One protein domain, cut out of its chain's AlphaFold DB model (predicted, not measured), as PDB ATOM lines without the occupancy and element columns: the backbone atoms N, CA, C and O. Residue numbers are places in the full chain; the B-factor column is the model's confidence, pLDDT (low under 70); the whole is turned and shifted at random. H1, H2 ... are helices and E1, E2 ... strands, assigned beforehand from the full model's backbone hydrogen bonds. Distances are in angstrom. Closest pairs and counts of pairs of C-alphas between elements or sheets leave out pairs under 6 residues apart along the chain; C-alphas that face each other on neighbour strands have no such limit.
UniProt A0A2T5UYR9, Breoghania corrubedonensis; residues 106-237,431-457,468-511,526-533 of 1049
ATOM      1  N   ALA A 106     -25.787 -18.590 105.774       91.69
ATOM      2  CA  ALA A 106     -25.952 -19.311 104.519       91.69
ATOM      3  C   ALA A 106     -26.626 -20.668 104.758       91.69
ATOM      4  O   ALA A 106     -26.451 -21.298 105.804       91.69
ATOM      5  N   LEU A 107     -27.381 -21.128 103.763       92.75
ATOM      6  CA  LEU A 107     -27.962 -22.467 103.744       92.75
ATOM      7  C   LEU A 107     -27.199 -23.341 102.754       92.75
ATOM      8  O   LEU A 107     -26.897 -22.909 101.641       92.75
ATOM      9  N   VAL A 108     -26.929 -24.585 103.134       92.94
ATOM     10  CA  VAL A 108     -26.326 -25.571 102.232       92.94
ATOM     11  C   VAL A 108     -27.213 -26.803 102.144       92.94
ATOM     12  O   VAL A 108     -27.713 -27.310 103.148       92.94
ATOM     13  N   ASP A 109     -27.430 -27.286 100.928       92.06
ATOM     14  CA  ASP A 109     -28.209 -28.493 100.662       92.06
ATOM     15  C   ASP A 109     -27.560 -29.278  99.524       92.06
ATOM     16  O   ASP A 109     -26.839 -28.729  98.688       92.06
ATOM     17  N   SER A 110     -27.823 -30.582  99.475       86.38
ATOM     18  CA  SER A 110     -27.310 -31.401  98.388       86.38
ATOM     19  C   SER A 110     -27.889 -31.007  97.033       86.38
ATOM     20  O   SER A 110     -27.261 -31.317  96.042       86.38
ATOM     21  N   GLY A 111     -29.044 -30.341  96.948       85.81
ATOM     22  CA  GLY A 111     -29.654 -29.970  95.674       85.81
ATOM     23  C   GLY A 111     -30.788 -28.960  95.787       85.81
ATOM     24  O   GLY A 111     -30.717 -27.997  96.551       85.81
ATOM     25  N   MET A 112     -31.838 -29.174  94.987       82.25
ATOM     26  CA  MET A 112     -33.008 -28.286  94.943       82.25
ATOM     27  C   MET A 112     -33.864 -28.353  96.200       82.25
ATOM     28  O   MET A 112     -34.557 -27.383  96.500       82.25
ATOM     29  N   GLY A 113     -33.802 -29.466  96.935       82.31
ATOM     30  CA  GLY A 113     -34.559 -29.674  98.165       82.31
ATOM     31  C   GLY A 113     -34.432 -28.501  99.130       82.31
ATOM     32  O   GLY A 113     -35.433 -27.963  99.597       82.31
ATOM     33  N   GLY A 114     -33.206 -28.023  99.347       82.75
ATOM     34  CA  GLY A 114     -32.953 -26.884 100.231       82.75
ATOM     35  C   GLY A 114     -33.603 -25.576  99.779       82.75
ATOM     36  O   GLY A 114     -33.807 -24.701 100.613       82.75
ATOM     37  N   GLY A 115     -33.986 -25.450  98.502       80.44
ATOM     38  CA  GLY A 115     -34.728 -24.297  97.986       80.44
ATOM     39  C   GLY A 115     -36.095 -24.166  98.641       80.44
ATOM     40  O   GLY A 115     -36.520 -23.057  98.956       80.44
ATOM     41  N   MET A 116     -36.744 -25.299  98.928       77.81
ATOM     42  CA  MET A 116     -38.001 -25.337  99.683       77.81
ATOM     43  C   MET A 116     -37.822 -24.868 101.120       77.81
ATOM     44  O   MET A 116     -38.647 -24.116 101.630       77.81
ATOM     45  N   THR A 117     -36.722 -25.260 101.753       81.38
ATOM     46  CA  THR A 117     -36.370 -24.813 103.100       81.38
ATOM     47  C   THR A 117     -36.036 -23.319 103.124       81.38
ATOM     48  O   THR A 117     -36.536 -22.585 103.974       81.38
ATOM     49  N   ALA A 118     -35.238 -22.849 102.164       81.94
ATOM     50  CA  ALA A 118     -34.818 -21.458 102.056       81.94
ATOM     51  C   ALA A 118     -35.993 -20.506 101.790       81.94
ATOM     52  O   ALA A 118     -35.973 -19.366 102.248       81.94
ATOM     53  N   ALA A 119     -37.029 -20.982 101.093       75.88
ATOM     54  CA  ALA A 119     -38.216 -20.200 100.766       75.88
ATOM     55  C   ALA A 119     -39.045 -19.742 101.978       75.88
ATOM     56  O   ALA A 119     -39.860 -18.832 101.834       75.88
ATOM     57  N   LEU A 120     -38.856 -20.354 103.153       70.31
ATOM     58  CA  LEU A 120     -39.552 -19.959 104.382       70.31
ATOM     59  C   LEU A 120     -38.839 -18.862 105.176       70.31
ATOM     60  O   LEU A 120     -39.421 -18.299 106.098       70.31
ATOM     61  N   LEU A 121     -37.595 -18.542 104.829       77.12
ATOM     62  CA  LEU A 121     -36.838 -17.488 105.492       77.12
ATOM     63  C   LEU A 121     -37.195 -16.103 104.917       77.12
ATOM     64  O   LEU A 121     -37.783 -15.976 103.842       77.12
ATOM     65  N   THR A 122     -36.836 -15.039 105.632       67.44
ATOM     66  CA  THR A 122     -37.001 -13.643 105.193       67.44
ATOM     67  C   THR A 122     -35.646 -12.962 104.984       67.44
ATOM     68  O   THR A 122     -34.617 -13.397 105.501       67.44
ATOM     69  N   GLY A 123     -35.635 -11.862 104.226       70.81
ATOM     70  CA  GLY A 123     -34.410 -11.128 103.908       70.81
ATOM     71  C   GLY A 123     -33.641 -11.717 102.723       70.81
ATOM     72  O   GLY A 123     -34.233 -12.242 101.782       70.81
ATOM     73  N   GLU A 124     -32.318 -11.554 102.734       69.56
ATOM     74  CA  GLU A 124     -31.435 -12.128 101.720       69.56
ATOM     75  C   GLU A 124     -30.864 -13.445 102.241       69.56
ATOM     76  O   GLU A 124     -30.094 -13.466 103.201       69.56
ATOM     77  N   VAL A 125     -31.260 -14.545 101.606       70.94
ATOM     78  CA  VAL A 125     -30.806 -15.892 101.954       70.94
ATOM     79  C   VAL A 125     -30.025 -16.420 100.773       70.94
ATOM     80  O   VAL A 125     -30.531 -16.486  99.649       70.94
ATOM     81  N   ARG A 126     -28.779 -16.805 101.033       80.00
ATOM     82  CA  ARG A 126     -27.928 -17.422 100.023       80.00
ATOM     83  C   ARG A 126     -27.889 -18.911 100.267       80.00
ATOM     84  O   ARG A 126     -27.462 -19.363 101.332       80.00
ATOM     85  N   GLN A 127     -28.352 -19.648  99.271       78.44
ATOM     86  CA  GLN A 127     -28.306 -21.092  99.287       78.44
ATOM     87  C   GLN A 127     -27.250 -21.582  98.305       78.44
ATOM     88  O   GLN A 127     -27.247 -21.215  97.126       78.44
ATOM     89  N   LEU A 128     -26.386 -22.462  98.797       77.69
ATOM     90  CA  LEU A 128     -25.493 -23.247  97.964       77.69
ATOM     91  C   LEU A 128     -26.077 -24.654  97.806       77.69
ATOM     92  O   LEU A 128     -26.169 -25.412  98.773       77.69
ATOM     93  N   GLY A 129     -26.500 -24.977  96.586       73.25
ATOM     94  CA  GLY A 129     -26.905 -26.320  96.193       73.25
ATOM     95  C   GLY A 129     -25.820 -26.949  95.325       73.25
ATOM     96  O   GLY A 129     -25.406 -26.363  94.325       73.25
ATOM     97  N   SER A 130     -25.356 -28.148  95.666       67.81
ATOM     98  CA  SER A 130     -24.322 -28.820  94.872       67.81
ATOM     99  C   SER A 130     -24.875 -30.010  94.095       67.81
ATOM    100  O   SER A 130     -24.941 -31.125  94.602       67.81
ATOM    101  N   TYR A 131     -25.182 -29.816  92.810       63.94
ATOM    102  CA  TYR A 131     -25.590 -30.927  91.937       63.94
ATOM    103  C   TYR A 131     -24.482 -31.961  91.708       63.94
ATOM    104  O   TYR A 131     -24.776 -33.090  91.318       63.94
ATOM    105  N   TYR A 132     -23.225 -31.617  92.008       59.69
ATOM    106  CA  TYR A 132     -22.127 -32.582  92.082       59.69
ATOM    107  C   TYR A 132     -22.360 -33.651  93.158       59.69
ATOM    108  O   TYR A 132     -21.939 -34.797  93.002       59.69
ATOM    109  N   CYS A 133     -23.058 -33.290  94.237       63.12
ATOM    110  CA  CYS A 133     -23.299 -34.153  95.388       63.12
ATOM    111  C   CYS A 133     -24.541 -35.042  95.223       63.12
ATOM    112  O   CYS A 133     -24.750 -35.923  96.058       63.12
ATOM    113  N   LEU A 134     -25.389 -34.817  94.209       67.19
ATOM    114  CA  LEU A 134     -26.713 -35.439  94.137       67.19
ATOM    115  C   LEU A 134     -26.715 -36.888  93.622       67.19
ATOM    116  O   LEU A 134     -25.964 -37.230  92.704       67.19
ATOM    117  N   PRO A 135     -27.631 -37.722  94.149       70.88
ATOM    118  CA  PRO A 135     -28.240 -37.604  95.478       70.88
ATOM    119  C   PRO A 135     -27.209 -37.969  96.562       70.88
ATOM    120  O   PRO A 135     -26.611 -39.046  96.517       70.88
ATOM    121  N   ILE A 136     -27.010 -37.103  97.568       80.62
ATOM    122  CA  ILE A 136     -25.990 -37.353  98.608       80.62
ATOM    123  C   ILE A 136     -26.378 -38.536  99.509       80.62
ATOM    124  O   ILE A 136     -25.518 -39.228 100.044       80.62
ATOM    125  N   GLY A 137     -27.684 -38.805  99.625       74.00
ATOM    126  CA  GLY A 137     -28.229 -39.929 100.385       74.00
ATOM    127  C   GLY A 137     -27.832 -41.308  99.853       74.00
ATOM    128  O   GLY A 137     -27.902 -42.274 100.604       74.00
ATOM    129  N   ASP A 138     -27.371 -41.425  98.609       71.69
ATOM    130  CA  ASP A 138     -26.933 -42.715  98.057       71.69
ATOM    131  C   ASP A 138     -25.406 -42.880  98.072       71.69
ATOM    132  O   ASP A 138     -24.880 -43.918  97.663       71.69
ATOM    133  N   LYS A 139     -24.674 -41.865  98.549       75.38
ATOM    134  CA  LYS A 139     -23.210 -41.891  98.629       75.38
ATOM    135  C   LYS A 139     -22.745 -42.659  99.869       75.38
ATOM    136  O   LYS A 139     -23.450 -42.768 100.874       75.38
ATOM    137  N   LEU A 140     -21.515 -43.173  99.809       75.81
ATOM    138  CA  LEU A 140     -20.830 -43.721 100.983       75.81
ATOM    139  C   LEU A 140     -20.656 -42.626 102.042       75.81
ATOM    140  O   LEU A 140     -20.503 -41.455 101.700       75.81
ATOM    141  N   GLY A 141     -20.658 -43.011 103.323       83.56
ATOM    142  CA  GLY A 141     -20.639 -42.056 104.437       83.56
ATOM    143  C   GLY A 141     -19.480 -41.064 104.366       83.56
ATOM    144  O   GLY A 141     -19.701 -39.864 104.491       83.56
ATOM    145  N   LYS A 142     -18.285 -41.564 104.041       82.69
ATOM    146  CA  LYS A 142     -17.088 -40.753 103.822       82.69
ATOM    147  C   LYS A 142     -17.256 -39.763 102.674       82.69
ATOM    148  O   LYS A 142     -17.184 -38.561 102.876       82.69
ATOM    149  N   THR A 143     -17.611 -40.241 101.486       80.31
ATOM    150  CA  THR A 143     -17.863 -39.374 100.327       80.31
ATOM    151  C   THR A 143     -18.921 -38.303 100.625       80.31
ATOM    152  O   THR A 143     -18.750 -37.143 100.261       80.31
ATOM    153  N   ALA A 144     -20.002 -38.665 101.322       86.06
ATOM    154  CA  ALA A 144     -21.011 -37.709 101.767       86.06
ATOM    155  C   ALA A 144     -20.428 -36.661 102.735       86.06
ATOM    156  O   ALA A 144     -20.782 -35.489 102.622       86.06
ATOM    157  N   ALA A 145     -19.516 -37.041 103.634       90.62
ATOM    158  CA  ALA A 145     -18.801 -36.110 104.506       90.62
ATOM    159  C   ALA A 145     -17.901 -35.141 103.725       90.62
ATOM    160  O   ALA A 145     -17.989 -33.943 103.969       90.62
ATOM    161  N   ALA A 146     -17.130 -35.607 102.734       87.25
ATOM    162  CA  ALA A 146     -16.327 -34.733 101.863       87.25
ATOM    163  C   ALA A 146     -17.179 -33.698 101.125       87.25
ATOM    164  O   ALA A 146     -16.895 -32.499 101.156       87.25
ATOM    165  N   TYR A 147     -18.262 -34.156 100.497       87.81
ATOM    166  CA  TYR A 147     -19.209 -33.270  99.830       87.81
ATOM    167  C   TYR A 147     -19.820 -32.263 100.810       87.81
ATOM    168  O   TYR A 147     -19.937 -31.080 100.495       87.81
ATOM    169  N   THR A 148     -20.180 -32.716 102.011       92.12
ATOM    170  CA  THR A 148     -20.724 -31.854 103.068       92.12
ATOM    171  C   THR A 148     -19.696 -30.825 103.537       92.12
ATOM    172  O   THR A 148     -20.048 -29.656 103.672       92.12
ATOM    173  N   ALA A 149     -18.430 -31.216 103.699       93.25
ATOM    174  CA  ALA A 149     -17.326 -30.337 104.072       93.25
ATOM    175  C   ALA A 149     -17.110 -29.240 103.030       93.25
ATOM    176  O   ALA A 149     -17.088 -28.064 103.379       93.25
ATOM    177  N   ALA A 150     -17.028 -29.600 101.746       90.62
ATOM    178  CA  ALA A 150     -16.868 -28.632 100.664       90.62
ATOM    179  C   ALA A 150     -18.047 -27.642 100.605       90.62
ATOM    180  O   ALA A 150     -17.840 -26.430 100.518       90.62
ATOM    181  N   MET A 151     -19.286 -28.145 100.716       91.12
ATOM    182  CA  MET A 151     -20.488 -27.306 100.730       91.12
ATOM    183  C   MET A 151     -20.525 -26.366 101.939       91.12
ATOM    184  O   MET A 151     -20.840 -25.194 101.768       91.12
ATOM    185  N   ALA A 152     -20.209 -26.853 103.141       94.12
ATOM    186  CA  ALA A 152     -20.256 -26.054 104.364       94.12
ATOM    187  C   ALA A 152     -19.090 -25.059 104.474       94.12
ATOM    188  O   ALA A 152     -19.266 -23.958 104.993       94.12
ATOM    189  N   LEU A 153     -17.911 -25.416 103.959       94.19
ATOM    190  CA  LEU A 153     -16.731 -24.557 103.963       94.19
ATOM    191  C   LEU A 153     -16.876 -23.377 103.013       94.19
ATOM    192  O   LEU A 153     -16.488 -22.266 103.364       94.19
ATOM    193  N   TRP A 154     -17.436 -23.601 101.822       92.25
ATOM    194  CA  TRP A 154     -17.449 -22.593 100.767       92.25
ATOM    195  C   TRP A 154     -18.075 -21.253 101.197       92.25
ATOM    196  O   TRP A 154     -17.394 -20.237 101.058       92.25
ATOM    197  N   PRO A 155     -19.279 -21.198 101.805       91.75
ATOM    198  CA  PRO A 155     -19.843 -19.945 102.304       91.75
ATOM    199  C   PRO A 155     -18.976 -19.235 103.349       91.75
ATOM    200  O   PRO A 155     -19.066 -18.018 103.468       91.75
ATOM    201  N   LEU A 156     -18.145 -19.964 104.102       93.69
ATOM    202  CA  LEU A 156     -17.295 -19.403 105.157       93.69
ATOM    203  C   LEU A 156     -16.011 -18.757 104.616       93.69
ATOM    204  O   LEU A 156     -15.398 -17.963 105.324       93.69
ATOM    205  N   ILE A 157     -15.591 -19.087 103.389       92.38
ATOM    206  CA  ILE A 157     -14.323 -18.606 102.803       92.38
ATOM    207  C   ILE A 157     -14.493 -17.882 101.466       92.38
ATOM    208  O   ILE A 157     -13.583 -17.178 101.030       92.38
ATOM    209  N   ALA A 158     -15.635 -18.042 100.798       88.19
ATOM    210  CA  ALA A 158     -15.893 -17.504  99.472       88.19
ATOM    211  C   ALA A 158     -17.171 -16.656  99.484       88.19
ATOM    212  O   ALA A 158     -18.208 -17.111  99.974       88.19
ATOM    213  N   PRO A 159     -17.144 -15.436  98.924       82.31
ATOM    214  CA  PRO A 159     -18.344 -14.630  98.881       82.31
ATOM    215  C   PRO A 159     -19.346 -15.206  97.882       82.31
ATOM    216  O   PRO A 159     -18.997 -15.512  96.737       82.31
ATOM    217  N   LEU A 160     -20.590 -15.353  98.329       75.12
ATOM    218  CA  LEU A 160     -21.684 -15.929  97.549       75.12
ATOM    219  C   LEU A 160     -22.364 -14.869  96.671       75.12
ATOM    220  O   LEU A 160     -22.319 -13.680  96.981       75.12
ATOM    221  N   THR A 161     -23.025 -15.298  95.598       72.81
ATOM    222  CA  THR A 161     -23.799 -14.409  94.720       72.81
ATOM    223  C   THR A 161     -25.075 -13.935  95.428       72.81
ATOM    224  O   THR A 161     -25.797 -14.758  95.990       72.81
ATOM    225  N   ASN A 162     -25.368 -12.635  95.394       76.25
ATOM    226  CA  ASN A 162     -26.624 -12.066  95.889       76.25
ATOM    227  C   ASN A 162     -27.784 -12.287  94.890       76.25
ATOM    228  O   ASN A 162     -27.601 -12.795  93.779       76.25
ATOM    229  N   ALA A 163     -29.006 -11.888  95.250       69.00
ATOM    230  CA  ALA A 163     -30.179 -12.059  94.379       69.00
ATOM    231  C   ALA A 163     -30.146 -11.194  93.102       69.00
ATOM    232  O   ALA A 163     -30.903 -11.419  92.151       69.00
ATOM    233  N   GLN A 164     -29.258 -10.204  93.032       72.75
ATOM    234  CA  GLN A 164     -29.012  -9.414  91.831       72.75
ATOM    235  C   GLN A 164     -28.107 -10.166  90.842       72.75
ATOM    236  O   GLN A 164     -28.201  -9.907  89.643       72.75
ATOM    237  N   GLY A 165     -27.369 -11.187  91.288       68.75
ATOM    238  CA  GLY A 165     -26.385 -11.906  90.472       68.75
ATOM    239  C   GLY A 165     -24.963 -11.371  90.624       68.75
ATOM    240  O   GLY A 165     -24.081 -11.738  89.836       68.75
ATOM    241  N   GLU A 166     -24.757 -10.514  91.621       75.88
ATOM    242  CA  GLU A 166     -23.507  -9.841  91.934       75.88
ATOM    243  C   GLU A 166     -22.807 -10.555  93.091       75.88
ATOM    244  O   GLU A 166     -23.432 -11.123  93.985       75.88
ATOM    245  N   ILE A 167     -21.481 -10.523  93.073       73.81
ATOM    246  CA  ILE A 167     -20.660 -10.952  94.198       73.81
ATOM    247  C   ILE A 167     -20.354  -9.691  94.996       73.81
ATOM    248  O   ILE A 167     -19.583  -8.852  94.540       73.81
ATOM    249  N   ASP A 168     -20.919  -9.571  96.187       74.75
ATOM    250  CA  ASP A 168     -20.772  -8.373  97.022       74.75
ATOM    251  C   ASP A 168     -19.633  -8.458  98.049       74.75
ATOM    252  O   ASP A 168     -19.452  -7.567  98.873       74.75
ATOM    253  N   GLY A 169     -18.840  -9.529  97.999       79.44
ATOM    254  CA  GLY A 169     -17.691  -9.714  98.887       79.44
ATOM    255  C   GLY A 169     -18.044 -10.228 100.286       79.44
ATOM    256  O   GLY A 169     -17.136 -10.418 101.094       79.44
ATOM    257  N   HIS A 170     -19.314 -10.522 100.581       82.38
ATOM    258  CA  HIS A 170     -19.713 -11.043 101.888       82.38
ATOM    259  C   HIS A 170     -19.587 -12.571 101.986       82.38
ATOM    260  O   HIS A 170     -20.175 -13.309 101.193       82.38
ATOM    261  N   ILE A 171     -18.850 -13.035 103.000       88.50
ATOM    262  CA  ILE A 171     -18.807 -14.434 103.456       88.50
ATOM    263  C   ILE A 171     -19.799 -14.652 104.603       88.50
ATOM    264  O   ILE A 171     -20.110 -13.714 105.343       88.50
ATOM    265  N   ALA A 172     -20.287 -15.880 104.741       90.88
ATOM    266  CA  ALA A 172     -21.222 -16.281 105.780       90.88
ATOM    267  C   ALA A 172     -20.552 -16.326 107.164       90.88
ATOM    268  O   ALA A 172     -19.429 -16.810 107.308       90.88
ATOM    269  N   GLU A 173     -21.257 -15.875 108.202       92.81
ATOM    270  CA  GLU A 173     -20.844 -16.097 109.592       92.81
ATOM    271  C   GLU A 173     -21.272 -17.481 110.102       92.81
ATOM    272  O   GLU A 173     -20.511 -18.136 110.817       92.81
ATOM    273  N   HIS A 174     -22.466 -17.927 109.723       94.69
ATOM    274  CA  HIS A 174     -23.018 -19.229 110.071       94.69
ATOM    275  C   HIS A 174     -23.500 -19.966 108.825       94.69
ATOM    276  O   HIS A 174     -23.936 -19.358 107.846       94.69
ATOM    277  N   VAL A 175     -23.463 -21.292 108.888       95.69
ATOM    278  CA  VAL A 175     -23.968 -22.189 107.853       95.69
ATOM    279  C   VAL A 175     -24.937 -23.174 108.488       95.69
ATOM    280  O   VAL A 175     -24.592 -23.813 109.476       95.69
ATOM    281  N   ILE A 176     -26.133 -23.324 107.919       96.00
ATOM    282  CA  ILE A 176     -27.040 -24.430 108.250       96.00
ATOM    283  C   ILE A 176     -26.991 -25.451 107.115       96.00
ATOM    284  O   ILE A 176     -27.300 -25.138 105.962       96.00
ATOM    285  N   ILE A 177     -26.644 -26.688 107.457       95.81
ATOM    286  CA  ILE A 177     -26.779 -27.851 106.589       95.81
ATOM    287  C   ILE A 177     -28.249 -28.272 106.617       95.81
ATOM    288  O   ILE A 177     -28.704 -28.931 107.546       95.81
ATOM    289  N   ALA A 178     -29.012 -27.861 105.606       94.44
ATOM    290  CA  ALA A 178     -30.437 -28.171 105.501       94.44
ATOM    291  C   ALA A 178     -30.684 -29.609 105.016       94.44
ATOM    292  O   ALA A 178     -31.698 -30.218 105.351       94.44
ATOM    293  N   CYS A 179     -29.750 -30.189 104.254       94.44
ATOM    294  CA  CYS A 179     -29.878 -31.566 103.786       94.44
ATOM    295  C   CYS A 179     -29.638 -32.562 104.927       94.44
ATOM    296  O   CYS A 179     -28.558 -32.591 105.511       94.44
ATOM    297  N   ASN A 180     -30.593 -33.454 105.196       94.06
ATOM    298  CA  ASN A 180     -30.453 -34.480 106.242       94.06
ATOM    299  C   ASN A 180     -29.321 -35.450 105.994       94.06
ATOM    300  O   ASN A 180     -28.531 -35.731 106.885       94.06
ATOM    301  N   SER A 181     -29.227 -35.953 104.767       92.44
ATOM    302  CA  SER A 181     -28.189 -36.914 104.412       92.44
ATOM    303  C   SER A 181     -26.782 -36.305 104.499       92.44
ATOM    304  O   SER A 181     -25.827 -37.040 104.721       92.44
ATOM    305  N   ALA A 182     -26.661 -34.978 104.375       93.75
ATOM    306  CA  ALA A 182     -25.434 -34.239 104.670       93.75
ATOM    307  C   ALA A 182     -25.270 -33.972 106.181       93.75
ATOM    308  O   ALA A 182     -24.191 -34.138 106.733       93.75
ATOM    309  N   SER A 183     -26.354 -33.617 106.872       95.56
ATOM    310  CA  SER A 183     -26.374 -33.285 108.305       95.56
ATOM    311  C   SER A 183     -25.882 -34.424 109.190       95.56
ATOM    312  O   SER A 183     -25.104 -34.192 110.111       95.56
ATOM    313  N   VAL A 184     -26.225 -35.674 108.851       94.56
ATOM    314  CA  VAL A 184     -25.701 -36.864 109.553       94.56
ATOM    315  C   VAL A 184     -24.179 -37.030 109.428       94.56
ATOM    316  O   VAL A 184     -23.615 -37.922 110.051       94.56
ATOM    317  N   ARG A 185     -23.515 -36.200 108.612       94.19
ATOM    318  CA  ARG A 185     -22.063 -36.167 108.382       94.19
ATOM    319  C   ARG A 185     -21.406 -34.877 108.871       94.19
ATOM    320  O   ARG A 185     -20.266 -34.624 108.496       94.19
ATOM    321  N   LYS A 186     -22.093 -34.050 109.673       95.56
ATOM    322  CA  LYS A 186     -21.556 -32.770 110.170       95.56
ATOM    323  C   LYS A 186     -20.178 -32.938 110.816       95.56
ATOM    324  O   LYS A 186     -19.268 -32.189 110.480       95.56
ATOM    325  N   ASP A 187     -20.033 -33.890 111.732       95.25
ATOM    326  CA  ASP A 187     -18.816 -34.007 112.541       95.25
ATOM    327  C   ASP A 187     -17.616 -34.448 111.682       95.25
ATOM    328  O   ASP A 187     -16.565 -33.806 111.713       95.25
ATOM    329  N   ASP A 188     -17.817 -35.446 110.812       93.31
ATOM    330  CA  ASP A 188     -16.834 -35.869 109.802       93.31
ATOM    331  C   ASP A 188     -16.467 -34.709 108.858       93.31
ATOM    332  O   ASP A 188     -15.300 -34.482 108.539       93.31
ATOM    333  N   ALA A 189     -17.465 -33.930 108.427       94.25
ATOM    334  CA  ALA A 189     -17.260 -32.785 107.553       94.25
ATOM    335  C   ALA A 189     -16.431 -31.685 108.231       94.25
ATOM    336  O   ALA A 189     -15.508 -31.152 107.617       94.25
ATOM    337  N   ILE A 190     -16.704 -31.371 109.501       96.50
ATOM    338  CA  ILE A 190     -15.917 -30.404 110.279       96.50
ATOM    339  C   ILE A 190     -14.467 -30.874 110.421       96.50
ATOM    340  O   ILE A 190     -13.557 -30.057 110.273       96.50
ATOM    341  N   ALA A 191     -14.233 -32.164 110.673       95.19
ATOM    342  CA  ALA A 191     -12.880 -32.710 110.749       95.19
ATOM    343  C   ALA A 191     -12.108 -32.488 109.434       95.19
ATOM    344  O   ALA A 191     -11.008 -31.931 109.455       95.19
ATOM    345  N   LEU A 192     -12.731 -32.804 108.293       92.88
ATOM    346  CA  LEU A 192     -12.155 -32.577 106.963       92.88
ATOM    347  C   LEU A 192     -11.909 -31.088 106.670       92.88
ATOM    348  O   LEU A 192     -10.882 -30.726 106.096       92.88
ATOM    349  N   MET A 193     -12.817 -30.202 107.093       95.56
ATOM    350  CA  MET A 193     -12.638 -28.750 106.962       95.56
ATOM    351  C   MET A 193     -11.412 -28.261 107.741       95.56
ATOM    352  O   MET A 193     -10.627 -27.473 107.213       95.56
ATOM    353  N   LYS A 194     -11.222 -28.736 108.981       96.00
ATOM    354  CA  LYS A 194     -10.053 -28.390 109.806       96.00
ATOM    355  C   LYS A 194      -8.755 -28.858 109.152       96.00
ATOM    356  O   LYS A 194      -7.803 -28.078 109.086       96.00
ATOM    357  N   GLU A 195      -8.732 -30.090 108.646       94.00
ATOM    358  CA  GLU A 195      -7.572 -30.656 107.955       94.00
ATOM    359  C   GLU A 195      -7.224 -29.869 106.687       94.00
ATOM    360  O   GLU A 195      -6.065 -29.497 106.495       94.00
ATOM    361  N   PHE A 196      -8.224 -29.549 105.861       93.62
ATOM    362  CA  PHE A 196      -8.048 -28.733 104.663       93.62
ATOM    363  C   PHE A 196      -7.459 -27.354 104.994       93.62
ATOM    364  O   PHE A 196      -6.453 -26.945 104.410       93.62
ATOM    365  N   CYS A 197      -8.050 -26.653 105.966       95.38
ATOM    366  CA  CYS A 197      -7.576 -25.346 106.416       95.38
ATOM    367  C   CYS A 197      -6.123 -25.403 106.912       95.38
ATOM    368  O   CYS A 197      -5.318 -24.549 106.538       95.38
ATOM    369  N   ALA A 198      -5.772 -26.426 107.699       95.62
ATOM    370  CA  ALA A 198      -4.404 -26.637 108.167       95.62
ATOM    371  C   ALA A 198      -3.437 -26.925 107.008       95.62
ATOM    372  O   ALA A 198      -2.373 -26.318 106.928       95.62
ATOM    373  N   ALA A 199      -3.817 -27.788 106.062       92.19
ATOM    374  CA  ALA A 199      -2.981 -28.113 104.908       92.19
ATOM    375  C   ALA A 199      -2.689 -26.883 104.034       92.19
ATOM    376  O   ALA A 199      -1.559 -26.710 103.574       92.19
ATOM    377  N   VAL A 200      -3.675 -26.005 103.828       93.06
ATOM    378  CA  VAL A 200      -3.481 -24.745 103.094       93.06
ATOM    379  C   VAL A 200      -2.583 -23.779 103.871       93.06
ATOM    380  O   VAL A 200      -1.667 -23.211 103.275       93.06
ATOM    381  N   ALA A 201      -2.803 -23.614 105.180       95.06
ATOM    382  CA  ALA A 201      -2.015 -22.708 106.020       95.06
ATOM    383  C   ALA A 201      -0.548 -23.144 106.171       95.06
ATOM    384  O   ALA A 201       0.353 -22.307 106.199       95.06
ATOM    385  N   GLU A 202      -0.298 -24.450 106.204       96.19
ATOM    386  CA  GLU A 202       1.040 -25.038 106.322       96.19
ATOM    387  C   GLU A 202       1.752 -25.202 104.967       96.19
ATOM    388  O   GLU A 202       2.889 -25.669 104.921       96.19
ATOM    389  N   GLY A 203       1.099 -24.845 103.853       94.44
ATOM    390  CA  GLY A 203       1.658 -25.004 102.507       94.44
ATOM    391  C   GLY A 203       1.789 -26.464 102.051       94.44
ATOM    392  O   GLY A 203       2.591 -26.750 101.168       94.44
ATOM    393  N   ARG A 204       1.015 -27.383 102.644       92.00
ATOM    394  CA  ARG A 204       0.922 -28.805 102.258       92.00
ATOM    395  C   ARG A 204      -0.146 -29.083 101.193       92.00
ATOM    396  O   ARG A 204      -0.333 -30.231 100.805       92.00
ATOM    397  N   CYS A 205      -0.898 -28.063 100.788       86.31
ATOM    398  CA  CYS A 205      -1.969 -28.176  99.808       86.31
ATOM    399  C   CYS A 205      -1.489 -27.705  98.429       86.31
ATOM    400  O   CYS A 205      -1.243 -26.512  98.238       86.31
ATOM    401  N   ASP A 206      -1.411 -28.641  97.480       82.12
ATOM    402  CA  ASP A 206      -0.993 -28.393  96.091       82.12
ATOM    403  C   ASP A 206      -2.099 -27.769  95.220       82.12
ATOM    404  O   ASP A 206      -1.891 -27.510  94.034       82.12
ATOM    405  N   ILE A 207      -3.282 -27.505  95.787       82.50
ATOM    406  CA  ILE A 207      -4.328 -26.780  95.069       82.50
ATOM    407  C   ILE A 207      -3.871 -25.347  94.807       82.50
ATOM    408  O   ILE A 207      -3.522 -24.595  95.727       82.50
ATOM    409  N   ASP A 208      -3.992 -24.937  93.547       85.12
ATOM    410  CA  ASP A 208      -3.837 -23.550  93.135       85.12
ATOM    411  C   ASP A 208      -5.057 -22.718  93.558       85.12
ATOM    412  O   ASP A 208      -5.961 -22.439  92.769       85.12
ATOM    413  N   LEU A 209      -5.126 -22.378  94.850       86.62
ATOM    414  CA  LEU A 209      -6.107 -21.428  95.359       86.62
ATOM    415  C   LEU A 209      -5.710 -20.003  94.985       86.62
ATOM    416  O   LEU A 209      -4.569 -19.608  95.244       86.62
ATOM    417  N   ASN A 210      -6.661 -19.207  94.486       89.75
ATOM    418  CA  ASN A 210      -6.415 -17.780  94.284       89.75
ATOM    419  C   ASN A 210      -6.090 -17.074  95.615       89.75
ATOM    420  O   ASN A 210      -6.479 -17.536  96.692       89.75
ATOM    421  N   ASP A 211      -5.384 -15.946  95.537       89.31
ATOM    422  CA  ASP A 211      -4.841 -15.263  96.718       89.31
ATOM    423  C   ASP A 211      -5.916 -14.865  97.742       89.31
ATOM    424  O   ASP A 211      -5.670 -14.902  98.946       89.31
ATOM    425  N   ASP A 212      -7.123 -14.513  97.296       86.50
ATOM    426  CA  ASP A 212      -8.228 -14.135  98.185       86.50
ATOM    427  C   ASP A 212      -8.759 -15.339  98.966       86.50
ATOM    428  O   ASP A 212      -8.869 -15.290 100.192       86.50
ATOM    429  N   LEU A 213      -9.043 -16.444  98.272       87.81
ATOM    430  CA  LEU A 213      -9.489 -17.694  98.885       87.81
ATOM    431  C   LEU A 213      -8.424 -18.250  99.824       87.81
ATOM    432  O   LEU A 213      -8.741 -18.612 100.954       87.81
ATOM    433  N   ARG A 214      -7.160 -18.270  99.389       93.06
ATOM    434  CA  ARG A 214      -6.039 -18.724 100.216       93.06
ATOM    435  C   ARG A 214      -5.942 -17.902 101.501       93.06
ATOM    436  O   ARG A 214      -5.844 -18.489 102.576       93.06
ATOM    437  N   ARG A 215      -6.037 -16.569 101.413       93.81
ATOM    438  CA  ARG A 215      -6.061 -15.687 102.592       93.81
ATOM    439  C   ARG A 215      -7.241 -15.985 103.517       93.81
ATOM    440  O   ARG A 215      -7.032 -16.090 104.720       93.81
ATOM    441  N   ASN A 216      -8.445 -16.177 102.977       92.81
ATOM    442  CA  ASN A 216      -9.633 -16.483 103.782       92.81
ATOM    443  C   ASN A 216      -9.542 -17.854 104.471       92.81
ATOM    444  O   ASN A 216      -9.969 -17.997 105.613       92.81
ATOM    445  N   VAL A 217      -8.958 -18.858 103.809       93.69
ATOM    446  CA  VAL A 217      -8.717 -20.181 104.408       93.69
ATOM    447  C   VAL A 217      -7.700 -20.092 105.550       93.69
ATOM    448  O   VAL A 217      -7.902 -20.727 106.585       93.69
ATOM    449  N   ILE A 218      -6.644 -19.285 105.394       95.44
ATOM    450  CA  ILE A 218      -5.641 -19.045 106.443       95.44
ATOM    451  C   ILE A 218      -6.265 -18.314 107.640       95.44
ATOM    452  O   ILE A 218      -6.103 -18.761 108.772       95.44
ATOM    453  N   ASP A 219      -7.037 -17.250 107.407       95.75
ATOM    454  CA  ASP A 219      -7.763 -16.534 108.471       95.75
ATOM    455  C   ASP A 219      -8.751 -17.459 109.206       95.75
ATOM    456  O   ASP A 219      -8.853 -17.443 110.436       95.75
ATOM    457  N   LEU A 220      -9.449 -18.332 108.472       95.69
ATOM    458  CA  LEU A 220     -10.311 -19.344 109.077       95.69
ATOM    459  C   LEU A 220      -9.511 -20.346 109.926       95.69
ATOM    460  O   LEU A 220      -9.946 -20.678 111.029       95.69
ATOM    461  N   HIS A 221      -8.340 -20.792 109.464       97.38
ATOM    462  CA  HIS A 221      -7.450 -21.669 110.232       97.38
ATOM    463  C   HIS A 221      -6.988 -21.021 111.549       97.38
ATOM    464  O   HIS A 221      -7.055 -21.655 112.603       97.38
ATOM    465  N   GLU A 222      -6.594 -19.743 111.525       97.12
ATOM    466  CA  GLU A 222      -6.204 -19.000 112.732       97.12
ATOM    467  C   GLU A 222      -7.356 -18.900 113.746       97.12
ATOM    468  O   GLU A 222      -7.156 -19.054 114.956       97.12
ATOM    469  N   LYS A 223      -8.591 -18.704 113.270       96.88
ATOM    470  CA  LYS A 223      -9.794 -18.699 114.120       96.88
ATOM    471  C   LYS A 223     -10.077 -20.070 114.726       96.88
ATOM    472  O   LYS A 223     -10.358 -20.144 115.918       96.88
ATOM    473  N   ILE A 224      -9.938 -21.140 113.940       96.56
ATOM    474  CA  ILE A 224     -10.063 -22.524 114.421       96.56
ATOM    475  C   ILE A 224      -9.038 -22.812 115.529       96.56
ATOM    476  O   ILE A 224      -9.387 -23.429 116.529       96.56
ATOM    477  N   GLY A 225      -7.792 -22.352 115.377       95.56
ATOM    478  CA  GLY A 225      -6.735 -22.565 116.373       95.56
ATOM    479  C   GLY A 225      -6.851 -21.694 117.631       95.56
ATOM    480  O   GLY A 225      -6.305 -22.054 118.673       95.56
ATOM    481  N   SER A 226      -7.543 -20.553 117.556       96.81
ATOM    482  CA  SER A 226      -7.659 -19.587 118.663       96.81
ATOM    483  C   SER A 226      -8.984 -19.645 119.428       96.81
ATOM    484  O   SER A 226      -9.055 -19.128 120.545       96.81
ATOM    485  N   GLN A 227     -10.028 -20.253 118.859       97.06
ATOM    486  CA  GLN A 227     -11.360 -20.348 119.456       97.06
ATOM    487  C   GLN A 227     -11.815 -21.807 119.477       97.06
ATOM    488  O   GLN A 227     -12.083 -22.402 118.432       97.06
ATOM    489  N   ASP A 228     -11.924 -22.375 120.678       96.06
ATOM    490  CA  ASP A 228     -12.385 -23.751 120.840       96.06
ATOM    491  C   ASP A 228     -13.809 -23.920 120.286       96.06
ATOM    492  O   ASP A 228     -14.688 -23.078 120.499       96.06
ATOM    493  N   GLY A 229     -14.016 -24.983 119.512       95.56
ATOM    494  CA  GLY A 229     -15.288 -25.250 118.842       95.56
ATOM    495  C   GLY A 229     -15.707 -24.221 117.775       95.56
ATOM    496  O   GLY A 229     -16.905 -24.083 117.523       95.56
ATOM    497  N   TYR A 230     -14.787 -23.447 117.172       97.31
ATOM    498  CA  TYR A 230     -15.154 -22.371 116.231       97.31
ATOM    499  C   TYR A 230     -16.097 -22.832 115.106       97.31
ATOM    500  O   TYR A 230     -17.108 -22.179 114.842       97.31
ATOM    501  N   LEU A 231     -15.775 -23.950 114.442       97.06
ATOM    502  CA  LEU A 231     -16.611 -24.495 113.367       97.06
ATOM    503  C   LEU A 231     -17.868 -25.164 113.919       97.06
ATOM    504  O   LEU A 231     -18.939 -24.992 113.351       97.06
ATOM    505  N   GLU A 232     -17.767 -25.868 115.040       96.94
ATOM    506  CA  GLU A 232     -18.879 -26.549 115.701       96.94
ATOM    507  C   GLU A 232     -20.017 -25.587 116.070       96.94
ATOM    508  O   GLU A 232     -21.187 -25.955 115.948       96.94
ATOM    509  N   ASN A 233     -19.663 -24.352 116.442       96.62
ATOM    510  CA  ASN A 233     -20.583 -23.267 116.794       96.62
ATOM    511  C   ASN A 233     -21.114 -22.477 115.580       96.62
ATOM    512  O   ASN A 233     -22.007 -21.636 115.721       96.62
ATOM    513  N   ARG A 234     -20.550 -22.690 114.386       96.81
ATOM    514  CA  ARG A 234     -20.909 -21.952 113.159       96.81
ATOM    515  C   ARG A 234     -21.503 -22.823 112.063       96.81
ATOM    516  O   ARG A 234     -22.204 -22.289 111.209       96.81
ATOM    517  N   VAL A 235     -21.258 -24.126 112.099       97.31
ATOM    518  CA  VAL A 235     -21.830 -25.118 111.191       97.31
ATOM    519  C   VAL A 235     -22.904 -25.892 111.943       97.31
ATOM    520  O   VAL A 235     -22.633 -26.723 112.813       97.31
ATOM    521  N   HIS A 236     -24.147 -25.602 111.597       96.75
ATOM    522  CA  HIS A 236     -25.340 -26.161 112.215       96.75
ATOM    523  C   HIS A 236     -25.917 -27.254 111.326       96.75
ATOM    524  O   HIS A 236     -25.838 -27.173 110.102       96.75
ATOM    525  N   GLU A 237     -26.512 -28.273 111.928       95.75
ATOM    526  CA  GLU A 237     -27.125 -29.384 111.203       95.75
ATOM    527  C   GLU A 237     -28.564 -29.588 111.677       95.75
ATOM    528  O   GLU A 237     -28.903 -29.262 112.817       95.75
ATOM    529  N   GLU A 431     -33.806 -18.057 113.023       90.25
ATOM    530  CA  GLU A 431     -34.218 -17.043 114.003       90.25
ATOM    531  C   GLU A 431     -33.318 -17.030 115.248       90.25
ATOM    532  O   GLU A 431     -32.962 -15.960 115.742       90.25
ATOM    533  N   GLU A 432     -32.891 -18.204 115.722       92.81
ATOM    534  CA  GLU A 432     -31.933 -18.332 116.828       92.81
ATOM    535  C   GLU A 432     -30.564 -17.705 116.486       92.81
ATOM    536  O   GLU A 432     -29.920 -17.110 117.352       92.81
ATOM    537  N   ILE A 433     -30.130 -17.795 115.222       91.75
ATOM    538  CA  ILE A 433     -28.851 -17.241 114.736       91.75
ATOM    539  C   ILE A 433     -28.961 -15.742 114.420       91.75
ATOM    540  O   ILE A 433     -28.104 -14.943 114.805       91.75
ATOM    541  N   ASP A 434     -30.003 -15.342 113.693       88.69
ATOM    542  CA  ASP A 434     -30.334 -13.950 113.408       88.69
ATOM    543  C   ASP A 434     -31.834 -13.745 113.641       88.69
ATOM    544  O   ASP A 434     -32.632 -14.096 112.776       88.69
ATOM    545  N   PRO A 435     -32.242 -13.074 114.733       86.62
ATOM    546  CA  PRO A 435     -33.655 -12.779 115.001       86.62
ATOM    547  C   PRO A 435     -34.349 -11.969 113.897       86.62
ATOM    548  O   PRO A 435     -35.568 -11.833 113.877       86.62
ATOM    549  N   ASN A 436     -33.581 -11.386 112.968       81.69
ATOM    550  CA  ASN A 436     -34.120 -10.705 111.796       81.69
ATOM    551  C   ASN A 436     -34.311 -11.616 110.574       81.69
ATOM    552  O   ASN A 436     -34.819 -11.132 109.562       81.69
ATOM    553  N   ALA A 437     -33.897 -12.884 110.630       79.62
ATOM    554  CA  ALA A 437     -34.038 -13.852 109.545       79.62
ATOM    555  C   ALA A 437     -35.498 -14.261 109.311       79.62
ATOM    556  O   ALA A 437     -35.835 -14.702 108.215       79.62
ATOM    557  N   THR A 438     -36.382 -14.051 110.285       76.38
ATOM    558  CA  THR A 438     -37.829 -14.317 110.185       76.38
ATOM    559  C   THR A 438     -38.677 -13.045 110.298       76.38
ATOM    560  O   THR A 438     -39.905 -13.111 110.322       76.38
ATOM    561  N   ASN A 439     -38.045 -11.861 110.338       79.44
ATOM    562  CA  ASN A 439     -38.742 -10.601 110.575       79.44
ATOM    563  C   ASN A 439     -39.689 -10.255 109.410       79.44
ATOM    564  O   ASN A 439     -39.231  -9.977 108.293       79.44
ATOM    565  N   PRO A 440     -41.006 -10.164 109.669       68.38
ATOM    566  CA  PRO A 440     -41.974  -9.907 108.630       68.38
ATOM    567  C   PRO A 440     -41.924  -8.487 108.024       68.38
ATOM    568  O   PRO A 440     -42.556  -8.232 106.998       68.38
ATOM    569  N   ASP A 441     -41.169  -7.559 108.595       75.94
ATOM    570  CA  ASP A 441     -41.030  -6.204 108.053       75.94
ATOM    571  C   ASP A 441     -39.865  -6.075 107.057       75.94
ATOM    572  O   ASP A 441     -39.783  -5.093 106.314       75.94
ATOM    573  N   ARG A 442     -38.970  -7.072 106.975       65.25
ATOM    574  CA  ARG A 442     -37.996  -7.161 105.875       65.25
ATOM    575  C   ARG A 442     -38.742  -7.584 104.613       65.25
ATOM    576  O   ARG A 442     -39.587  -8.461 104.686       65.25
ATOM    577  N   GLY A 443     -38.474  -6.933 103.479       63.12
ATOM    578  CA  GLY A 443     -39.188  -7.128 102.207       63.12
ATOM    579  C   GLY A 443     -39.252  -8.582 101.686       63.12
ATOM    580  O   GLY A 443     -38.850  -9.519 102.376       63.12
ATOM    581  N   PRO A 444     -39.781  -8.807 100.467       59.06
ATOM    582  CA  PRO A 444     -39.924 -10.155  99.912       59.06
ATOM    583  C   PRO A 444     -38.590 -10.913  99.921       59.06
ATOM    584  O   PRO A 444     -37.527 -10.307  99.768       59.06
ATOM    585  N   LEU A 445     -38.658 -12.237 100.098       62.44
ATOM    586  CA  LEU A 445     -37.478 -13.095 100.072       62.44
ATOM    587  C   LEU A 445     -36.763 -12.947  98.725       62.44
ATOM    588  O   LEU A 445     -37.349 -13.154  97.657       62.44
ATOM    589  N   ASN A 446     -35.476 -12.632  98.811       65.44
ATOM    590  CA  ASN A 446     -34.551 -12.607  97.693       65.44
ATOM    591  C   ASN A 446     -33.669 -13.855  97.800       65.44
ATOM    592  O   ASN A 446     -32.680 -13.856  98.535       65.44
ATOM    593  N   LEU A 447     -34.061 -14.928  97.104       68.38
ATOM    594  CA  LEU A 447     -33.353 -16.207  97.126       68.38
ATOM    595  C   LEU A 447     -32.348 -16.266  95.973       68.38
ATOM    596  O   LEU A 447     -32.726 -16.343  94.799       68.38
ATOM    597  N   ALA A 448     -31.063 -16.276  96.319       69.38
ATOM    598  CA  ALA A 448     -30.000 -16.609  95.382       69.38
ATOM    599  C   ALA A 448     -29.653 -18.092  95.535       69.38
ATOM    600  O   ALA A 448     -29.030 -18.490  96.524       69.38
ATOM    601  N   LEU A 449     -30.067 -18.904  94.559       70.00
ATOM    602  CA  LEU A 449     -29.700 -20.313  94.497       70.00
ATOM    603  C   LEU A 449     -28.498 -20.462  93.564       70.00
ATOM    604  O   LEU A 449     -28.619 -20.329  92.344       70.00
ATOM    605  N   THR A 450     -27.330 -20.729  94.140       67.56
ATOM    606  CA  THR A 450     -26.144 -21.080  93.349       67.56
ATOM    607  C   THR A 450     -26.125 -22.591  93.163       67.56
ATOM    608  O   THR A 450     -26.086 -23.327  94.149       67.56
ATOM    609  N   ILE A 451     -26.175 -23.034  91.905       64.06
ATOM    610  CA  ILE A 451     -26.112 -24.440  91.509       64.06
ATOM    611  C   ILE A 451     -24.788 -24.681  90.774       64.06
ATOM    612  O   ILE A 451     -24.530 -24.083  89.725       64.06
ATOM    613  N   GLY A 452     -23.952 -25.577  91.303       56.50
ATOM    614  CA  GLY A 452     -22.757 -26.046  90.588       56.50
ATOM    615  C   GLY A 452     -23.143 -26.805  89.309       56.50
ATOM    616  O   GLY A 452     -23.989 -27.698  89.366       56.50
ATOM    617  N   SER A 453     -22.560 -26.455  88.155       47.53
ATOM    618  CA  SER A 453     -22.875 -27.086  86.857       47.53
ATOM    619  C   SER A 453     -22.075 -28.381  86.623       47.53
ATOM    620  O   SER A 453     -20.921 -28.446  87.003       47.53
ATOM    621  N   GLN A 454     -22.671 -29.417  86.007       46.03
ATOM    622  CA  GLN A 454     -22.083 -30.759  85.788       46.03
ATOM    623  C   GLN A 454     -21.078 -30.838  84.613       46.03
ATOM    624  O   GLN A 454     -21.372 -31.484  83.606       46.03
ATOM    625  N   ASN A 455     -19.883 -30.261  84.708       37.94
ATOM    626  CA  ASN A 455     -18.860 -30.497  83.678       37.94
ATOM    627  C   ASN A 455     -17.568 -31.071  84.265       37.94
ATOM    628  O   ASN A 455     -16.527 -30.423  84.258       37.94
ATOM    629  N   TYR A 456     -17.611 -32.346  84.672       35.94
ATOM    630  CA  TYR A 456     -16.404 -33.173  84.727       35.94
ATOM    631  C   TYR A 456     -16.600 -34.510  84.003       35.94
ATOM    632  O   TYR A 456     -17.651 -35.148  84.083       35.94
ATOM    633  N   GLY A 457     -15.588 -34.854  83.204       34.75
ATOM    634  CA  GLY A 457     -15.631 -35.784  82.076       34.75
ATOM    635  C   GLY A 457     -15.717 -37.267  82.429       34.75
ATOM    636  O   GLY A 457     -15.300 -37.708  83.494       34.75
ATOM    637  N   PRO A 468     -32.874 -29.306  83.220       49.28
ATOM    638  CA  PRO A 468     -33.576 -28.363  82.374       49.28
ATOM    639  C   PRO A 468     -32.753 -27.076  82.328       49.28
ATOM    640  O   PRO A 468     -32.107 -26.733  83.318       49.28
ATOM    641  N   ASP A 469     -32.812 -26.369  81.205       60.25
ATOM    642  CA  ASP A 469     -32.560 -24.926  81.116       60.25
ATOM    643  C   ASP A 469     -32.702 -24.238  82.501       60.25
ATOM    644  O   ASP A 469     -33.710 -24.490  83.173       60.25
ATOM    645  N   PRO A 470     -31.721 -23.456  82.998       60.69
ATOM    646  CA  PRO A 470     -31.797 -22.795  84.305       60.69
ATOM    647  C   PRO A 470     -33.134 -22.093  84.554       60.69
ATOM    648  O   PRO A 470     -33.639 -22.142  85.677       60.69
ATOM    649  N   ASP A 471     -33.761 -21.558  83.504       63.50
ATOM    650  CA  ASP A 471     -35.102 -20.976  83.558       63.50
ATOM    651  C   ASP A 471     -36.201 -22.027  83.782       63.50
ATOM    652  O   ASP A 471     -37.135 -21.813  84.558       63.50
ATOM    653  N   ALA A 472     -36.091 -23.203  83.165       64.62
ATOM    654  CA  ALA A 472     -36.974 -24.338  83.420       64.62
ATOM    655  C   ALA A 472     -36.742 -24.965  84.809       64.62
ATOM    656  O   ALA A 472     -37.709 -25.400  85.442       64.62
ATOM    657  N   THR A 473     -35.508 -24.964  85.324       63.97
ATOM    658  CA  THR A 473     -35.199 -25.367  86.708       63.97
ATOM    659  C   THR A 473     -35.781 -24.364  87.700       63.97
ATOM    660  O   THR A 473     -36.496 -24.762  88.618       63.97
ATOM    661  N   ALA A 474     -35.583 -23.063  87.475       67.19
ATOM    662  CA  ALA A 474     -36.197 -21.999  88.263       67.19
ATOM    663  C   ALA A 474     -37.732 -22.069  88.206       67.19
ATOM    664  O   ALA A 474     -38.397 -21.928  89.230       67.19
ATOM    665  N   GLY A 475     -38.305 -22.351  87.034       70.56
ATOM    666  CA  GLY A 475     -39.741 -22.544  86.847       70.56
ATOM    667  C   GLY A 475     -40.281 -23.785  87.562       70.56
ATOM    668  O   GLY A 475     -41.373 -23.736  88.127       70.56
ATOM    669  N   THR A 476     -39.523 -24.882  87.577       67.31
ATOM    670  CA  THR A 476     -39.876 -26.107  88.314       67.31
ATOM    671  C   THR A 476     -39.796 -25.865  89.813       67.31
ATOM    672  O   THR A 476     -40.770 -26.125  90.511       67.31
ATOM    673  N   LEU A 477     -38.697 -25.279  90.293       68.31
ATOM    674  CA  LEU A 477     -38.537 -24.910  91.694       68.31
ATOM    675  C   LEU A 477     -39.652 -23.964  92.130       68.31
ATOM    676  O   LEU A 477     -40.269 -24.199  93.157       68.31
ATOM    677  N   ARG A 478     -39.988 -22.954  91.323       73.69
ATOM    678  CA  ARG A 478     -41.109 -22.056  91.606       73.69
ATOM    679  C   ARG A 478     -42.438 -22.800  91.703       73.69
ATOM    680  O   ARG A 478     -43.178 -22.537  92.636       73.69
ATOM    681  N   LYS A 479     -42.737 -23.737  90.797       73.81
ATOM    682  CA  LYS A 479     -43.965 -24.551  90.874       73.81
ATOM    683  C   LYS A 479     -43.995 -25.431  92.119       73.81
ATOM    684  O   LYS A 479     -45.008 -25.465  92.805       73.81
ATOM    685  N   VAL A 480     -42.891 -26.110  92.422       68.19
ATOM    686  CA  VAL A 480     -42.759 -26.962  93.612       68.19
ATOM    687  C   VAL A 480     -42.894 -26.125  94.885       68.19
ATOM    688  O   VAL A 480     -43.602 -26.524  95.810       68.19
ATOM    689  N   LEU A 481     -42.275 -24.943  94.913       69.50
ATOM    690  CA  LEU A 481     -42.432 -23.962  95.978       69.50
ATOM    691  C   LEU A 481     -43.886 -23.523  96.086       69.50
ATOM    692  O   LEU A 481     -44.457 -23.662  97.154       69.50
ATOM    693  N   ASP A 482     -44.522 -23.086  95.003       71.25
ATOM    694  CA  ASP A 482     -45.926 -22.669  95.008       71.25
ATOM    695  C   ASP A 482     -46.844 -23.783  95.537       71.25
ATOM    696  O   ASP A 482     -47.723 -23.502  96.350       71.25
ATOM    697  N   THR A 483     -46.626 -25.048  95.157       68.06
ATOM    698  CA  THR A 483     -47.375 -26.203  95.684       68.06
ATOM    699  C   THR A 483     -47.120 -26.414  97.179       68.06
ATOM    700  O   THR A 483     -48.068 -26.515  97.960       68.06
ATOM    701  N   THR A 484     -45.854 -26.408  97.602       64.56
ATOM    702  CA  THR A 484     -45.458 -26.584  99.012       64.56
ATOM    703  C   THR A 484     -46.027 -25.463  99.888       64.56
ATOM    704  O   THR A 484     -46.624 -25.698 100.940       64.56
ATOM    705  N   LEU A 485     -45.904 -24.225  99.413       67.06
ATOM    706  CA  LEU A 485     -46.388 -23.012 100.055       67.06
ATOM    707  C   LEU A 485     -47.916 -22.937 100.055       67.06
ATOM    708  O   LEU A 485     -48.498 -22.431 101.011       67.06
ATOM    709  N   LYS A 486     -48.595 -23.460  99.029       68.56
ATOM    710  CA  LYS A 486     -50.060 -23.553  98.993       68.56
ATOM    711  C   LYS A 486     -50.580 -24.457 100.108       68.56
ATOM    712  O   LYS A 486     -51.520 -24.049 100.788       68.56
ATOM    713  N   GLY A 487     -49.959 -25.617 100.328       62.91
ATOM    714  CA  GLY A 487     -50.323 -26.508 101.435       62.91
ATOM    715  C   GLY A 487     -50.169 -25.824 102.796       62.91
ATOM    716  O   GLY A 487     -51.078 -25.853 103.624       62.91
ATOM    717  N   ALA A 488     -49.066 -25.106 103.001       60.78
ATOM    718  CA  ALA A 488     -48.829 -24.399 104.256       60.78
ATOM    719  C   ALA A 488     -49.722 -23.145 104.441       60.78
ATOM    720  O   ALA A 488     -50.209 -22.893 105.543       60.78
ATOM    721  N   ARG A 489     -50.067 -22.420 103.365       64.75
ATOM    722  CA  ARG A 489     -51.086 -21.348 103.392       64.75
ATOM    723  C   ARG A 489     -52.476 -21.889 103.737       64.75
ATOM    724  O   ARG A 489     -53.208 -21.262 104.497       64.75
ATOM    725  N   GLN A 490     -52.847 -23.052 103.201       62.97
ATOM    726  CA  GLN A 490     -54.112 -23.722 103.529       62.97
ATOM    727  C   GLN A 490     -54.164 -24.188 104.990       62.97
ATOM    728  O   GLN A 490     -55.238 -24.171 105.585       62.97
ATOM    729  N   ALA A 491     -53.013 -24.508 105.588       57.06
ATOM    730  CA  ALA A 491     -52.882 -24.769 107.021       57.06
ATOM    731  C   ALA A 491     -52.976 -23.498 107.899       57.06
ATOM    732  O   ALA A 491     -52.829 -23.580 109.116       57.06
ATOM    733  N   GLY A 492     -53.246 -22.326 107.308       55.06
ATOM    734  CA  GLY A 492     -53.424 -21.060 108.022       55.06
ATOM    735  C   GLY A 492     -52.126 -20.306 108.310       55.06
ATOM    736  O   GLY A 492     -52.151 -19.338 109.073       55.06
ATOM    737  N   ASP A 493     -51.000 -20.709 107.713       61.78
ATOM    738  CA  ASP A 493     -49.731 -20.016 107.913       61.78
ATOM    739  C   ASP A 493     -49.637 -18.750 107.044       61.78
ATOM    740  O   ASP A 493     -49.193 -18.759 105.892       61.78
ATOM    741  N   ASN A 494     -50.069 -17.627 107.620       56.50
ATOM    742  CA  ASN A 494     -50.019 -16.307 106.985       56.50
ATOM    743  C   ASN A 494     -48.591 -15.740 106.855       56.50
ATOM    744  O   ASN A 494     -48.427 -14.637 106.331       56.50
ATOM    745  N   ARG A 495     -47.556 -16.446 107.333       53.84
ATOM    746  CA  ARG A 495     -46.157 -15.990 107.247       53.84
ATOM    747  C   ARG A 495     -45.540 -16.217 105.865       53.84
ATOM    748  O   ARG A 495     -44.501 -15.635 105.562       53.84
ATOM    749  N   ILE A 496     -46.197 -16.997 105.005       54.66
ATOM    750  CA  ILE A 496     -45.688 -17.366 103.682       54.66
ATOM    751  C   ILE A 496     -45.866 -16.230 102.669       54.66
ATOM    752  O   ILE A 496     -46.948 -16.010 102.109       54.66
ATOM    753  N   ARG A 497     -44.760 -15.536 102.405       58.34
ATOM    754  CA  ARG A 497     -44.674 -14.364 101.524       58.34
ATOM    755  C   ARG A 497     -44.668 -14.739 100.051       58.34
ATOM    756  O   ARG A 497     -44.418 -15.884  99.682       58.34
ATOM    757  N   ASP A 498     -44.935 -13.749  99.205       58.78
ATOM    758  CA  ASP A 498     -44.689 -13.886  97.776       58.78
ATOM    759  C   ASP A 498     -43.192 -14.090  97.538       58.78
ATOM    760  O   ASP A 498     -42.352 -13.309  97.994       58.78
ATOM    761  N   ILE A 499     -42.875 -15.168  96.827       58.75
ATOM    762  CA  ILE A 499     -41.536 -15.434  96.321       58.75
ATOM    763  C   ILE A 499     -41.183 -14.266  95.395       58.75
ATOM    764  O   ILE A 499     -41.851 -14.074  94.378       58.75
ATOM    765  N   GLY A 500     -40.171 -13.473  95.764       62.03
ATOM    766  CA  GLY A 500     -39.710 -12.334  94.973       62.03
ATOM    767  C   GLY A 500     -39.038 -12.796  93.680       62.03
ATOM    768  O   GLY A 500     -39.692 -13.204  92.722       62.03
ATOM    769  N   ALA A 501     -37.708 -12.747  93.645       60.31
ATOM    770  CA  ALA A 501     -36.927 -13.342  92.567       60.31
ATOM    771  C   ALA A 501     -36.279 -14.643  93.058       60.31
ATOM    772  O   ALA A 501     -35.517 -14.630  94.023       60.31
ATOM    773  N   VAL A 502     -36.559 -15.754  92.372       62.47
ATOM    774  CA  VAL A 502     -35.721 -16.960  92.429       62.47
ATOM    775  C   VAL A 502     -34.792 -16.872  91.241       62.47
ATOM    776  O   VAL A 502     -35.245 -16.970  90.100       62.47
ATOM    777  N   LYS A 503     -33.504 -16.663  91.500       66.19
ATOM    778  CA  LYS A 503     -32.490 -16.776  90.457       66.19
ATOM    779  C   LYS A 503     -31.671 -18.024  90.702       66.19
ATOM    780  O   LYS A 503     -31.091 -18.200  91.773       66.19
ATOM    781  N   VAL A 504     -31.660 -18.876  89.687       61.94
ATOM    782  CA  VAL A 504     -30.805 -20.047  89.620       61.94
ATOM    783  C   VAL A 504     -29.566 -19.647  88.840       61.94
ATOM    784  O   VAL A 504     -29.648 -19.344  87.653       61.94
ATOM    785  N   PHE A 505     -28.421 -19.620  89.510       60.75
ATOM    786  CA  PHE A 505     -27.150 -19.358  88.849       60.75
ATOM    787  C   PHE A 505     -26.461 -20.684  88.562       60.75
ATOM    788  O   PHE A 505     -26.069 -21.385  89.493       60.75
ATOM    789  N   MET A 506     -26.288 -21.001  87.276       55.19
ATOM    790  CA  MET A 506     -25.327 -22.014  86.851       55.19
ATOM    791  C   MET A 506     -23.934 -21.428  87.016       55.19
ATOM    792  O   MET A 506     -23.561 -20.452  86.357       55.19
ATOM    793  N   GLN A 507     -23.158 -22.014  87.914       51.06
ATOM    794  CA  GLN A 507     -21.779 -21.618  88.136       51.06
ATOM    795  C   GLN A 507     -20.958 -22.113  86.925       51.06
ATOM    796  O   GLN A 507     -20.525 -23.263  86.878       51.06
ATOM    797  N   GLY A 508     -20.875 -21.285  85.874       45.97
ATOM    798  CA  GLY A 508     -20.181 -21.609  84.622       45.97
ATOM    799  C   GLY A 508     -20.847 -21.144  83.325       45.97
ATOM    800  O   GLY A 508     -20.200 -21.256  82.292       45.97
ATOM    801  N   ASP A 509     -22.077 -20.618  83.345       44.38
ATOM    802  CA  ASP A 509     -22.696 -20.057  82.136       44.38
ATOM    803  C   ASP A 509     -22.189 -18.616  81.931       44.38
ATOM    804  O   ASP A 509     -22.529 -17.729  82.731       44.38
ATOM    805  N   PRO A 510     -21.327 -18.342  80.932       43.34
ATOM    806  CA  PRO A 510     -20.949 -16.985  80.587       43.34
ATOM    807  C   PRO A 510     -22.115 -16.407  79.790       43.34
ATOM    808  O   PRO A 510     -21.965 -16.207  78.593       43.34
ATOM    809  N   GLY A 511     -23.289 -16.249  80.413       44.38
ATOM    810  CA  GLY A 511     -24.504 -15.875  79.695       44.38
ATOM    811  C   GLY A 511     -24.185 -14.716  78.765       44.38
ATOM    812  O   GLY A 511     -23.754 -13.677  79.258       44.38
ATOM    813  N   ALA A 526     -14.159 -13.982  86.549       49.94
ATOM    814  CA  ALA A 526     -14.197 -14.346  87.964       49.94
ATOM    815  C   ALA A 526     -15.215 -15.458  88.292       49.94
ATOM    816  O   ALA A 526     -15.028 -16.181  89.274       49.94
ATOM    817  N   LYS A 527     -16.276 -15.632  87.484       52.91
ATOM    818  CA  LYS A 527     -17.305 -16.667  87.716       52.91
ATOM    819  C   LYS A 527     -16.799 -18.070  87.365       52.91
ATOM    820  O   LYS A 527     -17.008 -18.996  88.146       52.91
ATOM    821  N   GLY A 528     -16.078 -18.212  86.249       59.66
ATOM    822  CA  GLY A 528     -15.461 -19.481  85.842       59.66
ATOM    823  C   GLY A 528     -14.331 -19.918  86.778       59.66
ATOM    824  O   GLY A 528     -14.275 -21.079  87.173       59.66
ATOM    825  N   VAL A 529     -13.497 -18.967  87.222       62.34
ATOM    826  CA  VAL A 529     -12.419 -19.238  88.188       62.34
ATOM    827  C   VAL A 529     -12.988 -19.785  89.495       62.34
ATOM    828  O   VAL A 529     -12.500 -20.782  90.003       62.34
ATOM    829  N   ARG A 530     -14.063 -19.208  90.040       66.50
ATOM    830  CA  ARG A 530     -14.630 -19.682  91.315       66.50
ATOM    831  C   ARG A 530     -15.233 -21.077  91.247       66.50
ATOM    832  O   ARG A 530     -15.151 -21.798  92.234       66.50
ATOM    833  N   GLN A 531     -15.818 -21.459  90.114       68.12
ATOM    834  CA  GLN A 531     -16.293 -22.828  89.928       68.12
ATOM    835  C   GLN A 531     -15.133 -23.822  89.993       68.12
ATOM    836  O   GLN A 531     -15.187 -24.774  90.764       68.12
ATOM    837  N   GLN A 532     -14.053 -23.532  89.263       72.25
ATOM    838  CA  GLN A 532     -12.833 -24.338  89.304       72.25
ATOM    839  C   GLN A 532     -12.262 -24.411  90.723       72.25
ATOM    840  O   GLN A 532     -11.832 -25.466  91.160       72.25
ATOM    841  N   GLN A 533     -12.307 -23.317  91.484       78.62
ATOM    842  CA  GLN A 533     -11.828 -23.297  92.868       78.62
ATOM    843  C   GLN A 533     -12.695 -24.153  93.806       78.62
ATOM    844  O   GLN A 533     -12.151 -24.863  94.647       78.62
TER     845      GLN A 533
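This is residues 106 to 237, 431 to 457, 468 to 511 and 526 to 533 of the 1049 residues of a protein of Breoghania corrubedonensis (UniProt A0A2T5UYR9). A strongly twisted sheet of six parallel strands runs through the middle, with H2 over one face and H1 and H6 over the other. H4 packs across H2, H5 crosses the end of H4, and H7 only grazes the sheet near E6. The printed part has 211 residues with seven named helices and six named strands, in the order E1 H1 E2 H2 E3 H3 H4 H5 E4 E5 H6 E6 H7; the class is mixed, helices and strands. The sheet's order is E4 E3 E1 E2 E5 E6. The whole is compact, with a radius of gyration of the C-alphas of 17.2 A and spans of 54, 39 and 35 A.

From edge to edge the sheet holds E4, residues 235 to 237, E3, 174 to 177, E1, 106 to 109, E2, 124 to 129, E5, 446 to 452, and E6, 502 to 507. Within hydrogen-bond range across successive neighbours are N 236 and O 175, 2.8 A, N 108 and O 176, 2.9 A, N 128 and O 107, 2.9 A, N 450 and O 127, 3.0 A, and N 505 and O 449, 2.9 A. H2, residues 141 to 157, is on the sheet at a height of 8.4 A, over E1 and only just over E3, with 3 of its C-alphas there. On the opposite face H1, residues 113 to 118, is over E2 at 7.3 A, and H6, residues 470 to 490, is over E6 at 9.7 A. E1, H1 and E2 form a strand-helix-strand unit, parallel neighbour strands with a helix between, its crossover right-handed; E2, H2 and E3 form a split one, with E1 between the strands, also right-handed. H1 and H6 touch at Met 116 and Leu 481, their closest C-alphas, 5.9 A. H2 is the hub, touching H3, residues 180 to 183, H4, residues 186 to 201, and H5, residues 211 to 226; its closest C-alphas with these are Thr 148 and Ala 182, 5.5 A, Ala 149 and Ala 189, 4.3 A, and Ile 157 and Asn 216, 5.2 A. H2 and H4 stand at a steep tilt of 58 degrees, the same way. E3, H3, H4, H5 and E4 form another strand-helix-strand unit. H7, residues 526 to 533, only grazes the sheet. Every O i to N i+4 pair is within hydrogen-bond range in H4, H5, H6 and H7, but 1 of 2 in H1 and 11 of 13 in H2; H3 is too short for one.

E1 begins at C-alpha 106, (-25.952, -19.311, 104.519). H6 is 29.5 A long, H2 24.3 A, H5 22.5 A, H4 22.4 A and E5 19.2 A. H7 ends at C-alpha 533, (-11.828, -23.297, 92.868).

The farthest C-alphas, of Gly 203 and Gln 490, are 55.8 A apart. Cuts leave gaps of 14.5 A between C-alphas 237 and 431, 19.4 A between 457 and 468, and 13.3 A between 511 and 526. The links E2 to H2, H2 to E3 and H6 to E6 are long. The mean pLDDT of the printed part is 78.3, and 71 residues are under 70, among them 450 to 457, 483 to 511 and 526 to 531.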